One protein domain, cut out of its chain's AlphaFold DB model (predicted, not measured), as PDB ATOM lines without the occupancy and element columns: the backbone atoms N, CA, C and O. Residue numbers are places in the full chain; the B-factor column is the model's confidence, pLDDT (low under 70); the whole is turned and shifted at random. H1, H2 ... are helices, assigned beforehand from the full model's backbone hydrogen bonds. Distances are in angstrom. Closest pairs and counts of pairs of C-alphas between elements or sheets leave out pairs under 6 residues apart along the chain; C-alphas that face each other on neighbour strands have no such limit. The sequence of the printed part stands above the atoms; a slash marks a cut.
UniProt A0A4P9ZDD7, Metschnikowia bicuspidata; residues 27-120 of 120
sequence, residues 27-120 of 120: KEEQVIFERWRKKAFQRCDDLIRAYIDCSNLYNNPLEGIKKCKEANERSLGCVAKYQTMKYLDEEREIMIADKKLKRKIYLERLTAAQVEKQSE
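Overview. This is residues 27 to 120 of the 120 residues of a protein of Metschnikowia bicuspidata (UniProt A0A4P9ZDD7). What is the overall picture? A long helix, H5, runs out from a small helical body as a bare arm, and its residues 97 to 118 stick out and make much of the length. In the body H2 and H4 pack side by side, running opposite ways, short H3 lies across the end of the pair where H2 ends and H4 begins, and H1 packs slantwise on residues 87 to 95 of H5. What is it built of, and how large is it? The printed part has 94 residues with five named helices, H1 to H5 in order, and no named strand: the class is all helix. The whole is extended, with a radius of gyration of the C-alphas of 22.8 A and spans of 77 by 27 by 20 A.

Arrangement. Where does the first helix go? H1, residues 27 to 42, touches H5, residues 85 to 118, at a steep tilt of 47 degrees, opposite ways; the closest C-alphas are those of Ile 32 and Glu 91, 5.8 A apart, and H5 uses residues 87 to 95 alone. H1 and H4, residues 69 to 82, only just touch, only at their ends, with 3 pairs of C-alphas within 8 A, Ala 40 and Tyr 82 closest at 5.2 A. What stands round the next helix? H2, residues 45 to 55, touches H4 at a shallow tilt of 23 degrees, opposite ways, with the C-alphas of Leu 47 and Ser 75 closest at 4.8 A. H2 also touches H3, residues 61 to 67, about perpendicular at 78 degrees, with the C-alphas of Ser 55 and Gly 64 closest at 4.4 A. Which helices do not come together? H1 and H3, H2 and H5, and H3 and H5 are apart, while H4 and H5 meet only through their link. How do the backbones run? Every O i to N i+4 pair is within hydrogen-bond range in H1, H2, H3 and H5; in H4 8 of 10 are.

Along the chain. Where does the first helix begin? C-alpha 27 is at (-29.737, -29.900, -7.999), and H1 is 22.6 A long from first to last C-alpha. How long are the others? H2 is 14.9 A long, H3 9.9 A and H4 20.5 A. Where does the longest helix run? H5, 49.2 A long, goes from C-alpha 85 at (-12.797, -36.629, -5.751) to C-alpha 118 at (-45.313, -34.587, -42.589).

Size, cuts and confidence. How far does it reach? The two C-alphas farthest apart, those of Lys 67 and Glu 120, are 77.1 A apart; residues 97 to 120 stand free, and the body without them spans 45 by 21 by 15 A. Is the printed part whole? It has no cut, its four links are tight, and Glu 120 is the chain's last residue. How sure is the model? The mean pLDDT of the printed part is 93.1, and residue 120 is under 70.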
ATOM      1  N   LYS A  27     -28.883 -28.812  -8.505       88.19
ATOM      2  CA  LYS A  27     -29.737 -29.900  -7.999       88.19
ATOM      3  C   LYS A  27     -29.208 -31.282  -8.390       88.19
ATOM      4  O   LYS A  27     -29.258 -32.200  -7.578       88.19
ATOM      5  N   GLU A  28     -28.698 -31.429  -9.613       90.56
ATOM      6  CA  GLU A  28     -28.067 -32.673 -10.074       90.56
ATOM      7  C   GLU A  28     -26.786 -32.960  -9.276       90.56
ATOM      8  O   GLU A  28     -26.607 -34.080  -8.807       90.56
ATOM      9  N   GLU A  29     -25.948 -31.948  -9.034       92.75
ATOM     10  CA  GLU A  29     -24.759 -32.065  -8.173       92.75
ATOM     11  C   GLU A  29     -25.124 -32.465  -6.736       92.75
ATOM     12  O   GLU A  29     -24.445 -33.299  -6.138       92.75
ATOM     13  N   GLN A  30     -26.227 -31.950  -6.184       91.75
ATOM     14  CA  GLN A  30     -26.693 -32.381  -4.867       91.75
ATOM     15  C   GLN A  30     -27.061 -33.877  -4.847       91.75
ATOM     16  O   GLN A  30     -26.655 -34.587  -3.928       91.75
ATOM     17  N   VAL A  31     -27.769 -34.382  -5.868       91.81
ATOM     18  CA  VAL A  31     -28.066 -35.823  -6.003       91.81
ATOM     19  C   VAL A  31     -26.790 -36.650  -6.100       91.81
ATOM     20  O   VAL A  31     -26.674 -37.690  -5.450       91.81
ATOM     21  N   ILE A  32     -25.837 -36.197  -6.916       94.00
ATOM     22  CA  ILE A  32     -24.537 -36.847  -7.090       94.00
ATOM     23  C   ILE A  32     -23.823 -36.947  -5.741       94.00
ATOM     24  O   ILE A  32     -23.387 -38.031  -5.357       94.00
ATOM     25  N   PHE A  33     -23.774 -35.849  -4.986       94.00
ATOM     26  CA  PHE A  33     -23.143 -35.800  -3.671       94.00
ATOM     27  C   PHE A  33     -23.822 -36.735  -2.660       94.00
ATOM     28  O   PHE A  33     -23.149 -37.457  -1.923       94.00
ATOM     29  N   GLU A  34     -25.156 -36.764  -2.636       92.94
ATOM     30  CA  GLU A  34     -25.931 -37.655  -1.764       92.94
ATOM     31  C   GLU A  34     -25.676 -39.130  -2.096       92.94
ATOM     32  O   GLU A  34     -25.409 -39.933  -1.197       92.94
ATOM     33  N   ARG A  35     -25.682 -39.486  -3.385       93.75
ATOM     34  CA  ARG A  35     -25.406 -40.846  -3.865       93.75
ATOM     35  C   ARG A  35     -23.972 -41.274  -3.564       93.75
ATOM     36  O   ARG A  35     -23.764 -42.378  -3.059       93.75
ATOM     37  N   TRP A  36     -23.005 -40.399  -3.826       95.69
ATOM     38  CA  TRP A  36     -21.594 -40.606  -3.508       95.69
ATOM     39  C   TRP A  36     -21.397 -40.870  -2.016       95.69
ATOM     40  O   TRP A  36     -20.815 -41.889  -1.634       95.69
ATOM     41  N   ARG A  37     -21.965 -40.012  -1.158       94.38
ATOM     42  CA  ARG A  37     -21.924 -40.191   0.295       94.38
ATOM     43  C   ARG A  37     -22.551 -41.526   0.688       94.38
ATOM     44  O   ARG A  37     -21.914 -42.300   1.393       94.38
ATOM     45  N   LYS A  38     -23.755 -41.838   0.208       94.06
ATOM     46  CA  LYS A  38     -24.445 -43.101   0.517       94.06
ATOM     47  C   LYS A  38     -23.591 -44.319   0.155       94.06
ATOM     48  O   LYS A  38     -23.411 -45.194   0.997       94.06
ATOM     49  N   LYS A  39     -23.001 -44.348  -1.044       95.12
ATOM     50  CA  LYS A  39     -22.117 -45.437  -1.491       95.12
ATOM     51  C   LYS A  39     -20.842 -45.545  -0.652       95.12
ATOM     52  O   LYS A  39     -20.420 -46.657  -0.345       95.12
ATOM     53  N   ALA A  40     -20.249 -44.423  -0.244       95.75
ATOM     54  CA  ALA A  40     -19.082 -44.426   0.639       95.75
ATOM     55  C   ALA A  40     -19.398 -45.068   2.002       95.75
ATOM     56  O   ALA A  40     -18.627 -45.901   2.473       95.75
ATOM     57  N   PHE A  41     -20.547 -44.738   2.603       94.94
ATOM     58  CA  PHE A  41     -20.993 -45.353   3.860       94.94
ATOM     59  C   PHE A  41     -21.357 -46.836   3.681       94.94
ATOM     60  O   PHE A  41     -20.946 -47.654   4.496       94.94
ATOM     61  N   GLN A  42     -22.032 -47.208   2.588       96.19
ATOM     62  CA  GLN A  42     -22.383 -48.606   2.287       96.19
ATOM     63  C   GLN A  42     -21.159 -49.527   2.179       96.19
ATOM     64  O   GLN A  42     -21.226 -50.682   2.583       96.19
ATOM     65  N   ARG A  43     -20.025 -49.032   1.669       95.94
ATOM     66  CA  ARG A  43     -18.775 -49.814   1.598       95.94
ATOM     67  C   ARG A  43     -18.135 -50.077   2.963       95.94
ATOM     68  O   ARG A  43     -17.284 -50.953   3.065       95.94
ATOM     69  N   CYS A  44     -18.515 -49.315   3.981       96.81
ATOM     70  CA  CYS A  44     -17.958 -49.384   5.329       96.81
ATOM     71  C   CYS A  44     -18.994 -49.849   6.361       96.81
ATOM     72  O   CYS A  44     -18.776 -49.665   7.559       96.81
ATOM     73  N   ASP A  45     -20.112 -50.421   5.902       96.31
ATOM     74  CA  ASP A  45     -21.284 -50.720   6.727       96.31
ATOM     75  C   ASP A  45     -20.933 -51.611   7.926       96.31
ATOM     76  O   ASP A  45     -21.332 -51.307   9.043       96.31
ATOM     77  N   ASP A  46     -20.080 -52.621   7.743       96.62
ATOM     78  CA  ASP A  46     -19.662 -53.519   8.828       96.62
ATOM     79  C   ASP A  46     -18.890 -52.794   9.944       96.62
ATOM     80  O   ASP A  46     -19.121 -53.024  11.131       96.62
ATOM     81  N   LEU A  47     -17.991 -51.870   9.583       96.31
ATOM     82  CA  LEU A  47     -17.226 -51.083  10.557       96.31
ATOM     83  C   LEU A  47     -18.113 -50.058  11.268       96.31
ATOM     84  O   LEU A  47     -17.925 -49.782  12.453       96.31
ATOM     85  N   ILE A  48     -19.080 -49.492  10.545       95.62
ATOM     86  CA  ILE A  48     -20.071 -48.577  11.107       95.62
ATOM     87  C   ILE A  48     -20.986 -49.330  12.078       95.62
ATOM     88  O   ILE A  48     -21.209 -48.839  13.181       95.62
ATOM     89  N   ARG A  49     -21.452 -50.534  11.724       96.50
ATOM     90  CA  ARG A  49     -22.239 -51.405  12.610       96.50
ATOM     91  C   ARG A  49     -21.475 -51.745  13.880       96.50
ATOM     92  O   ARG A  49     -22.013 -51.541  14.955       96.50
ATOM     93  N   ALA A  50     -20.201 -52.125  13.780       95.38
ATOM     94  CA  ALA A  50     -19.376 -52.396  14.959       95.38
ATOM     95  C   ALA A  50     -19.272 -51.183  15.904       95.38
ATOM     96  O   ALA A  50     -19.293 -51.331  17.128       95.38
ATOM     97  N   TYR A  51     -19.181 -49.969  15.351       95.38
ATOM     98  CA  TYR A  51     -19.239 -48.748  16.151       95.38
ATOM     99  C   TYR A  51     -20.624 -48.530  16.778       95.38
ATOM    100  O   TYR A  51     -20.699 -48.223  17.967       95.38
ATOM    101  N   ILE A  52     -21.705 -48.721  16.014       94.81
ATOM    102  CA  ILE A  52     -23.086 -48.589  16.497       94.81
ATOM    103  C   ILE A  52     -23.346 -49.567  17.646       94.81
ATOM    104  O   ILE A  52     -23.786 -49.136  18.711       94.81
ATOM    105  N   ASP A  53     -23.003 -50.839  17.465       96.12
ATOM    106  CA  ASP A  53     -23.183 -51.903  18.452       96.12
ATOM    107  C   ASP A  53     -22.445 -51.584  19.751       96.12
ATOM    108  O   ASP A  53     -23.016 -51.717  20.832       96.12
ATOM    109  N   CYS A  54     -21.213 -51.073  19.660       94.56
ATOM    110  CA  CYS A  54     -20.485 -50.593  20.830       94.56
ATOM    111  C   CYS A  54     -21.173 -49.377  21.468       94.56
ATOM    112  O   CYS A  54     -21.353 -49.330  22.684       94.56
ATOM    113  N   SER A  55     -21.571 -48.384  20.667       94.06
ATOM    114  CA  SER A  55     -22.138 -47.132  21.179       94.06
ATOM    115  C   SER A  55     -23.487 -47.335  21.879       94.06
ATOM    116  O   SER A  55     -23.757 -46.663  22.871       94.06
ATOM    117  N   ASN A  56     -24.279 -48.313  21.426       94.69
ATOM    118  CA  ASN A  56     -25.573 -48.678  22.001       94.69
ATOM    119  C   ASN A  56     -25.468 -49.311  23.398       94.69
ATOM    120  O   ASN A  56     -26.477 -49.401  24.095       94.69
ATOM    121  N   LEU A  57     -24.275 -49.730  23.835       94.88
ATOM    122  CA  LEU A  57     -24.051 -50.223  25.200       94.88
ATOM    123  C   LEU A  57     -24.061 -49.097  26.246       94.88
ATOM    124  O   LEU A  57     -24.103 -49.374  27.445       94.88
ATOM    125  N   TYR A  58     -24.005 -47.835  25.812       94.19
ATOM    126  CA  TYR A  58     -23.886 -46.674  26.685       94.19
ATOM    127  C   TYR A  58     -25.126 -45.785  26.582       94.19
ATOM    128  O   TYR A  58     -25.575 -45.430  25.497       94.19
ATOM    129  N   ASN A  59     -25.648 -45.347  27.730       89.94
ATOM    130  CA  ASN A  59     -26.823 -44.467  27.785       89.94
ATOM    131  C   ASN A  59     -26.507 -43.018  27.377       89.94
ATOM    132  O   ASN A  59     -27.403 -42.258  27.014       89.94
ATOM    133  N   ASN A  60     -25.236 -42.615  27.468       92.81
ATOM    134  CA  ASN A  60     -24.780 -41.276  27.123       92.81
ATOM    135  C   ASN A  60     -23.996 -41.302  25.796       92.81
ATOM    136  O   ASN A  60     -22.937 -41.933  25.737       92.81
ATOM    137  N   PRO A  61     -24.428 -40.557  24.759       87.69
ATOM    138  CA  PRO A  61     -23.724 -40.486  23.477       87.69
ATOM    139  C   PRO A  61     -22.257 -40.052  23.590       87.69
ATOM    140  O   PRO A  61     -21.397 -40.582  22.889       87.69
ATOM    141  N   LEU A  62     -21.941 -39.116  24.492       90.88
ATOM    142  CA  LEU A  62     -20.563 -38.653  24.694       90.88
ATOM    143  C   LEU A  62     -19.675 -39.751  25.286       90.88
ATOM    144  O   LEU A  62     -18.488 -39.843  24.963       90.88
ATOM    145  N   GLU A  63     -20.251 -40.593  26.141       92.44
ATOM    146  CA  GLU A  63     -19.557 -41.740  26.714       92.44
ATOM    147  C   GLU A  63     -19.333 -42.827  25.660       92.44
ATOM    148  O   GLU A  63     -18.205 -43.299  25.524       92.44
ATOM    149  N   GLY A  64     -20.355 -43.136  24.854       91.75
ATOM    150  CA  GLY A  64     -20.248 -44.060  23.725       91.75
ATOM    151  C   GLY A  64     -19.145 -43.656  22.745       91.75
ATOM    152  O   GLY A  64     -18.280 -44.466  22.431       91.75
ATOM    153  N   ILE A  65     -19.074 -42.380  22.346       90.25
ATOM    154  CA  ILE A  65     -18.001 -41.880  21.465       90.25
ATOM    155  C   ILE A  65     -16.618 -42.065  22.109       90.25
ATOM    156  O   ILE A  65     -15.669 -42.478  21.441       90.25
ATOM    157  N   LYS A  66     -16.483 -41.766  23.407       93.94
ATOM    158  CA  LYS A  66     -15.199 -41.855  24.116       93.94
ATOM    159  C   LYS A  66     -14.745 -43.303  24.312       93.94
ATOM    160  O   LYS A  66     -13.558 -43.587  24.171       93.94
ATOM    161  N   LYS A  67     -15.665 -44.204  24.664       95.50
ATOM    162  CA  LYS A  67     -15.382 -45.617  24.960       95.50
ATOM    163  C   LYS A  67     -15.258 -46.470  23.696       95.50
ATOM    164  O   LYS A  67     -14.428 -47.368  23.666       95.50
ATOM    165  N   CYS A  68     -15.985 -46.128  22.635       96.00
ATOM    166  CA  CYS A  68     -15.947 -46.797  21.330       96.00
ATOM    167  C   CYS A  68     -15.051 -46.074  20.315       96.00
ATOM    168  O   CYS A  68     -15.219 -46.240  19.104       96.00
ATOM    169  N   LYS A  69     -14.103 -45.260  20.798       95.50
ATOM    170  CA  LYS A  69     -13.252 -44.398  19.969       95.50
ATOM    171  C   LYS A  69     -12.545 -45.172  18.857       95.50
ATOM    172  O   LYS A  69     -12.563 -44.731  17.717       95.50
ATOM    173  N   GLU A  70     -11.977 -46.334  19.166       95.50
ATOM    174  CA  GLU A  70     -11.243 -47.134  18.181       95.50
ATOM    175  C   GLU A  70     -12.151 -47.648  17.052       95.50
ATOM    176  O   GLU A  70     -11.801 -47.558  15.875       95.50
ATOM    177  N   ALA A  71     -13.350 -48.136  17.387       94.56
ATOM    178  CA  ALA A  71     -14.332 -48.563  16.391       94.56
ATOM    179  C   ALA A  71     -14.793 -47.380  15.520       94.56
ATOM    180  O   ALA A  71     -14.901 -47.516  14.300       94.56
ATOM    181  N   ASN A  72     -14.988 -46.205  16.128       94.25
ATOM    182  CA  ASN A  72     -15.324 -44.975  15.413       94.25
ATOM    183  C   ASN A  72     -14.201 -44.526  14.463       94.25
ATOM    184  O   ASN A  72     -14.447 -44.176  13.316       94.25
ATOM    185  N   GLU A  73     -12.944 -44.558  14.908       96.81
ATOM    186  CA  GLU A  73     -11.796 -44.172  14.080       96.81
ATOM    187  C   GLU A  73     -11.615 -45.114  12.889       96.81
ATOM    188  O   GLU A  73     -11.350 -44.659  11.776       96.81
ATOM    189  N   ARG A  74     -11.824 -46.421  13.085       96.31
ATOM    190  CA  ARG A  74     -11.796 -47.403  11.993       96.31
ATOM    191  C   ARG A  74     -12.926 -47.169  10.990       96.31
ATOM    192  O   ARG A  74     -12.675 -47.212   9.784       96.31
ATOM    193  N   SER A  75     -14.147 -46.910  11.461       95.50
ATOM    194  CA  SER A  75     -15.296 -46.670  10.581       95.50
ATOM    195  C   SER A  75     -15.121 -45.383   9.766       95.50
ATOM    196  O   SER A  75     -15.223 -45.412   8.536       95.50
ATOM    197  N   LEU A  76     -14.732 -44.278  10.409       95.38
ATOM    198  CA  LEU A  76     -14.447 -43.004   9.745       95.38
ATOM    199  C   LEU A  76     -13.242 -43.102   8.804       95.38
ATOM    200  O   LEU A  76     -13.284 -42.585   7.687       95.38
ATOM    201  N   GLY A  77     -12.191 -43.815   9.215       97.00
ATOM    202  CA  GLY A  77     -11.013 -44.073   8.393       97.00
ATOM    203  C   GLY A  77     -11.329 -44.880   7.134       97.00
ATOM    204  O   GLY A  77     -10.733 -44.642   6.085       97.00
ATOM    205  N   CYS A  78     -12.295 -45.801   7.196       97.44
ATOM    206  CA  CYS A  78     -12.810 -46.483   6.013       97.44
ATOM    207  C   CYS A  78     -13.555 -45.516   5.086       97.44
ATOM    208  O   CYS A  78     -13.232 -45.440   3.900       97.44
ATOM    209  N   VAL A  79     -14.502 -44.735   5.619       96.75
ATOM    210  CA  VAL A  79     -15.314 -43.797   4.822       96.75
ATOM    211  C   VAL A  79     -14.431 -42.767   4.111       96.75
ATOM    212  O   VAL A  79     -14.640 -42.495   2.927       96.75
ATOM    213  N   ALA A  80     -13.390 -42.262   4.779       96.19
ATOM    214  CA  ALA A  80     -12.445 -41.299   4.215       96.19
ATOM    215  C   ALA A  80     -11.722 -41.810   2.951       96.19
ATOM    216  O   ALA A  80     -11.409 -41.020   2.063       96.19
ATOM    217  N   LYS A  81     -11.510 -43.128   2.810       96.69
ATOM    218  CA  LYS A  81     -10.902 -43.719   1.598       96.69
ATOM    219  C   LYS A  81     -11.801 -43.598   0.369       96.69
ATOM    220  O   LYS A  81     -11.305 -43.596  -0.757       96.69
ATOM    221  N   TYR A  82     -13.115 -43.531   0.579       96.44
ATOM    222  CA  TYR A  82     -14.117 -43.477  -0.486       96.44
ATOM    223  C   TYR A  82     -14.690 -42.075  -0.692       96.44
ATOM    224  O   TYR A  82     -15.165 -41.763  -1.782       96.44
ATOM    225  N   GLN A  83     -14.586 -41.199   0.306       93.88
ATOM    226  CA  GLN A  83     -14.916 -39.784   0.171       93.88
ATOM    227  C   GLN A  83     -13.785 -38.994  -0.504       93.88
ATOM    228  O   GLN A  83     -13.271 -38.016   0.030       93.88
ATOM    229  N   THR A  84     -13.416 -39.403  -1.718       96.31
ATOM    230  CA  THR A  84     -12.423 -38.712  -2.551       96.31
ATOM    231  C   THR A  84     -13.046 -38.177  -3.838       96.31
ATOM    232  O   THR A  84     -14.087 -38.667  -4.282       96.31
ATOM    233  N   MET A  85     -12.375 -37.201  -4.464       95.38
ATOM    234  CA  MET A  85     -12.797 -36.629  -5.751       95.38
ATOM    235  C   MET A  85     -12.969 -37.695  -6.832       95.38
ATOM    236  O   MET A  85     -13.946 -37.649  -7.563       95.38
ATOM    237  N   LYS A  86     -12.101 -38.715  -6.856       96.69
ATOM    238  CA  LYS A  86     -12.205 -39.835  -7.798       96.69
ATOM    239  C   LYS A  86     -13.594 -40.482  -7.776       96.69
ATOM    240  O   LYS A  86     -14.212 -40.641  -8.820       96.69
ATOM    241  N   TYR A  87     -14.093 -40.836  -6.593       96.56
ATOM    242  CA  TYR A  87     -15.405 -41.476  -6.469       96.56
ATOM    243  C   TYR A  87     -16.562 -40.494  -6.674       96.56
ATOM    244  O   TYR A  87     -17.644 -40.914  -7.068       96.56
ATOM    245  N   LEU A  88     -16.357 -39.199  -6.415       96.06
ATOM    246  CA  LEU A  88     -17.348 -38.176  -6.742       96.06
ATOM    247  C   LEU A  88     -17.488 -38.018  -8.264       96.06
ATOM    248  O   LEU A  88     -18.605 -37.957  -8.773       96.06
ATOM    249  N   ASP A  89     -16.370 -38.006  -8.985       96.62
ATOM    250  CA  ASP A  89     -16.342 -37.905 -10.443       96.62
ATOM    251  C   ASP A  89     -16.941 -39.156 -11.104       96.62
ATOM    252  O   ASP A  89     -17.700 -39.029 -12.060       96.62
ATOM    253  N   GLU A  90     -16.730 -40.352 -10.541       97.06
ATOM    254  CA  GLU A  90     -17.440 -41.571 -10.973       97.06
ATOM    255  C   GLU A  90     -18.975 -41.397 -10.913       97.06
ATOM    256  O   GLU A  90     -19.684 -41.790 -11.842       97.06
ATOM    257  N   GLU A  91     -19.515 -40.761  -9.867       96.06
ATOM    258  CA  GLU A  91     -20.957 -40.487  -9.777       96.06
ATOM    259  C   GLU A  91     -21.428 -39.385 -10.741       96.06
ATOM    260  O   GLU A  91     -22.556 -39.462 -11.244       96.06
ATOM    261  N   ARG A  92     -20.579 -38.392 -11.045       95.81
ATOM    262  CA  ARG A  92     -20.850 -37.389 -12.091       95.81
ATOM    263  C   ARG A  92     -20.968 -38.041 -13.460       95.81
ATOM    264  O   ARG A  92     -21.941 -37.783 -14.165       95.81
ATOM    265  N   GLU A  93     -20.032 -38.918 -13.809       96.69
ATOM    266  CA  GLU A  93     -20.044 -39.643 -15.083       96.69
ATOM    267  C   GLU A  93     -21.308 -40.496 -15.235       96.69
ATOM    268  O   GLU A  93     -21.934 -40.501 -16.296       96.69
ATOM    269  N   ILE A  94     -21.762 -41.146 -14.157       95.12
ATOM    270  CA  ILE A  94     -23.034 -41.884 -14.152       95.12
ATOM    271  C   ILE A  94     -24.218 -40.952 -14.472       95.12
ATOM    272  O   ILE A  94     -25.082 -41.310 -15.276       95.12
ATOM    273  N   MET A  95     -24.270 -39.758 -13.873       93.00
ATOM    274  CA  MET A  95     -25.324 -38.771 -14.153       93.00
ATOM    275  C   MET A  95     -25.257 -38.264 -15.601       93.00
ATOM    276  O   MET A  95     -26.280 -38.162 -16.278       93.00
ATOM    277  N   ILE A  96     -24.059 -37.972 -16.106       93.81
ATOM    278  CA  ILE A  96     -23.846 -37.516 -17.486       93.81
ATOM    279  C   ILE A  96     -24.268 -38.606 -18.482       93.81
ATOM    280  O   ILE A  96     -24.929 -38.307 -19.481       93.81
ATOM    281  N   ALA A  97     -23.959 -39.875 -18.205       93.69
ATOM    282  CA  ALA A  97     -24.386 -41.007 -19.022       93.69
ATOM    283  C   ALA A  97     -25.920 -41.150 -19.068       93.69
ATOM    284  O   ALA A  97     -26.482 -41.320 -20.154       93.69
ATOM    285  N   ASP A  98     -26.607 -41.002 -17.930       90.88
ATOM    286  CA  ASP A  98     -28.077 -41.001 -17.868       90.88
ATOM    287  C   ASP A  98     -28.676 -39.842 -18.686       90.88
ATOM    288  O   ASP A  98     -29.565 -40.036 -19.520       90.88
ATOM    289  N   LYS A  99     -28.118 -38.633 -18.551       89.94
ATOM    290  CA  LYS A  99     -28.523 -37.467 -19.355       89.94
ATOM    291  C   LYS A  99     -28.318 -37.704 -20.851       89.94
ATOM    292  O   LYS A  99     -29.162 -37.308 -21.658       89.94
ATOM    293  N   LYS A 100     -27.224 -38.368 -21.243       90.62
ATOM    294  CA  LYS A 100     -26.939 -38.713 -22.644       90.62
ATOM    295  C   LYS A 100     -28.016 -39.636 -23.210       90.62
ATOM    296  O   LYS A 100     -28.495 -39.398 -24.321       90.62
ATOM    297  N   LEU A 101     -28.418 -40.647 -22.441       90.75
ATOM    298  CA  LEU A 101     -29.475 -41.579 -22.824       90.75
ATOM    299  C   LEU A 101     -30.828 -40.870 -22.950       90.75
ATOM    300  O   LEU A 101     -31.478 -40.974 -23.991       90.75
ATOM    301  N   LYS A 102     -31.217 -40.080 -21.944       87.62
ATOM    302  CA  LYS A 102     -32.467 -39.303 -21.958       87.62
ATOM    303  C   LYS A 102     -32.537 -38.346 -23.145       87.62
ATOM    304  O   LYS A 102     -33.571 -38.254 -23.804       87.62
ATOM    305  N   ARG A 103     -31.426 -37.678 -23.472       87.69
ATOM    306  CA  ARG A 103     -31.344 -36.796 -24.643       87.69
ATOM    307  C   ARG A 103     -31.517 -37.560 -25.954       87.69
ATOM    308  O   ARG A 103     -32.210 -37.065 -26.834       87.69
ATOM    309  N   LYS A 104     -30.924 -38.751 -26.085       89.50
ATOM    310  CA  LYS A 104     -31.098 -39.601 -27.273       89.50
ATOM    311  C   LYS A 104     -32.574 -39.965 -27.479       89.50
ATOM    312  O   LYS A 104     -33.108 -39.705 -28.550       89.50
ATOM    313  N   ILE A 105     -33.235 -40.451 -26.428       89.75
ATOM    314  CA  ILE A 105     -34.661 -40.818 -26.457       89.75
ATOM    315  C   ILE A 105     -35.534 -39.606 -26.810       89.75
ATOM    316  O   ILE A 105     -36.475 -39.715 -27.593       89.75
ATOM    317  N   TYR A 106     -35.230 -38.433 -26.247       87.06
ATOM    318  CA  TYR A 106     -35.951 -37.200 -26.560       87.06
ATOM    319  C   TYR A 106     -35.843 -36.828 -28.046       87.06
ATOM    320  O   TYR A 106     -36.854 -36.517 -28.670       87.06
ATOM    321  N   LEU A 107     -34.638 -36.902 -28.623       88.88
ATOM    322  CA  LEU A 107     -34.421 -36.615 -30.041       88.88
ATOM    323  C   LEU A 107     -35.161 -37.609 -30.945       88.88
ATOM    324  O   LEU A 107     -35.824 -37.176 -31.879       88.88
ATOM    325  N   GLU A 108     -35.119 -38.907 -30.636       91.69
ATOM    326  CA  GLU A 108     -35.858 -39.939 -31.381       91.69
ATOM    327  C   GLU A 108     -37.371 -39.656 -31.389       91.69
ATOM    328  O   GLU A 108     -38.010 -39.678 -32.445       91.69
ATOM    329  N   ARG A 109     -37.942 -39.285 -30.234       91.12
ATOM    330  CA  ARG A 109     -39.363 -38.905 -30.121       91.12
ATOM    331  C   ARG A 109     -39.707 -37.655 -30.928       91.12
ATOM    332  O   ARG A 109     -40.761 -37.614 -31.554       91.12
ATOM    333  N   LEU A 110     -38.832 -36.646 -30.928       89.62
ATOM    334  CA  LEU A 110     -39.026 -35.448 -31.748       89.62
ATOM    335  C   LEU A 110     -39.012 -35.781 -33.241       89.62
ATOM    336  O   LEU A 110     -39.867 -35.285 -33.969       89.62
ATOM    337  N   THR A 111     -38.079 -36.628 -33.687       92.56
ATOM    338  CA  THR A 111     -38.013 -37.036 -35.095       92.56
ATOM    339  C   THR A 111     -39.243 -37.831 -35.524       92.56
ATOM    340  O   THR A 111     -39.790 -37.552 -36.585       92.56
ATOM    341  N   ALA A 112     -39.742 -38.749 -34.687       93.12
ATOM    342  CA  ALA A 112     -40.961 -39.505 -34.978       93.12
ATOM    343  C   ALA A 112     -42.185 -38.582 -35.121       93.12
ATOM    344  O   ALA A 112     -42.884 -38.639 -36.129       93.12
ATOM    345  N   ALA A 113     -42.370 -37.646 -34.183       92.44
ATOM    346  CA  ALA A 113     -43.473 -36.685 -34.229       92.44
ATOM    347  C   ALA A 113     -43.390 -35.716 -35.426       92.44
ATOM    348  O   ALA A 113     -44.407 -35.202 -35.886       92.44
ATOM    349  N   GLN A 114     -42.183 -35.420 -35.922       92.75
ATOM    350  CA  GLN A 114     -42.000 -34.624 -37.141       92.75
ATOM    351  C   GLN A 114     -42.384 -35.403 -38.400       92.75
ATOM    352  O   GLN A 114     -42.991 -34.818 -39.290       92.75
ATOM    353  N   VAL A 115     -42.054 -36.696 -38.462       93.44
ATOM    354  CA  VAL A 115     -42.431 -37.571 -39.582       93.44
ATOM    355  C   VAL A 115     -43.948 -37.743 -39.644       93.44
ATOM    356  O   VAL A 115     -44.517 -37.568 -40.714       93.44
ATOM    357  N   GLU A 116     -44.607 -37.990 -38.507       91.00
ATOM    358  CA  GLU A 116     -46.075 -38.099 -38.424       91.00
ATOM    359  C   GLU A 116     -46.770 -36.844 -38.977       91.00
ATOM    360  O   GLU A 116     -47.638 -36.941 -39.840       91.00
ATOM    361  N   LYS A 117     -46.307 -35.653 -38.574       90.19
ATOM    362  CA  LYS A 117     -46.837 -34.366 -39.060       90.19
ATOM    363  C   LYS A 117     -46.592 -34.087 -40.541       90.19
ATOM    364  O   LYS A 117     -47.240 -33.209 -41.091       90.19
ATOM    365  N   GLN A 118     -45.604 -34.733 -41.157       80.75
ATOM    366  CA  GLN A 118     -45.313 -34.587 -42.589       80.75
ATOM    367  C   GLN A 118     -46.072 -35.607 -43.446       80.75
ATOM    368  O   GLN A 118     -46.094 -35.465 -44.667       80.75
ATOM    369  N   SER A 119     -46.648 -36.642 -42.825       75.31
ATOM    370  CA  SER A 119     -47.468 -37.662 -43.487       75.31
ATOM    371  C   SER A 119     -48.976 -37.376 -43.466       75.31
ATOM    372  O   SER A 119     -49.728 -38.130 -44.083       75.31
ATOM    373  N   GLU A 120     -49.400 -36.314 -42.774       63.56
ATOM    374  CA  GLU A 120     -50.759 -35.741 -42.790       63.56
ATOM    375  C   GLU A 120     -50.872 -34.613 -43.826       63.56
ATOM    376  O   GLU A 120     -51.930 -34.540 -44.493       63.56
TER     377      GLU A 120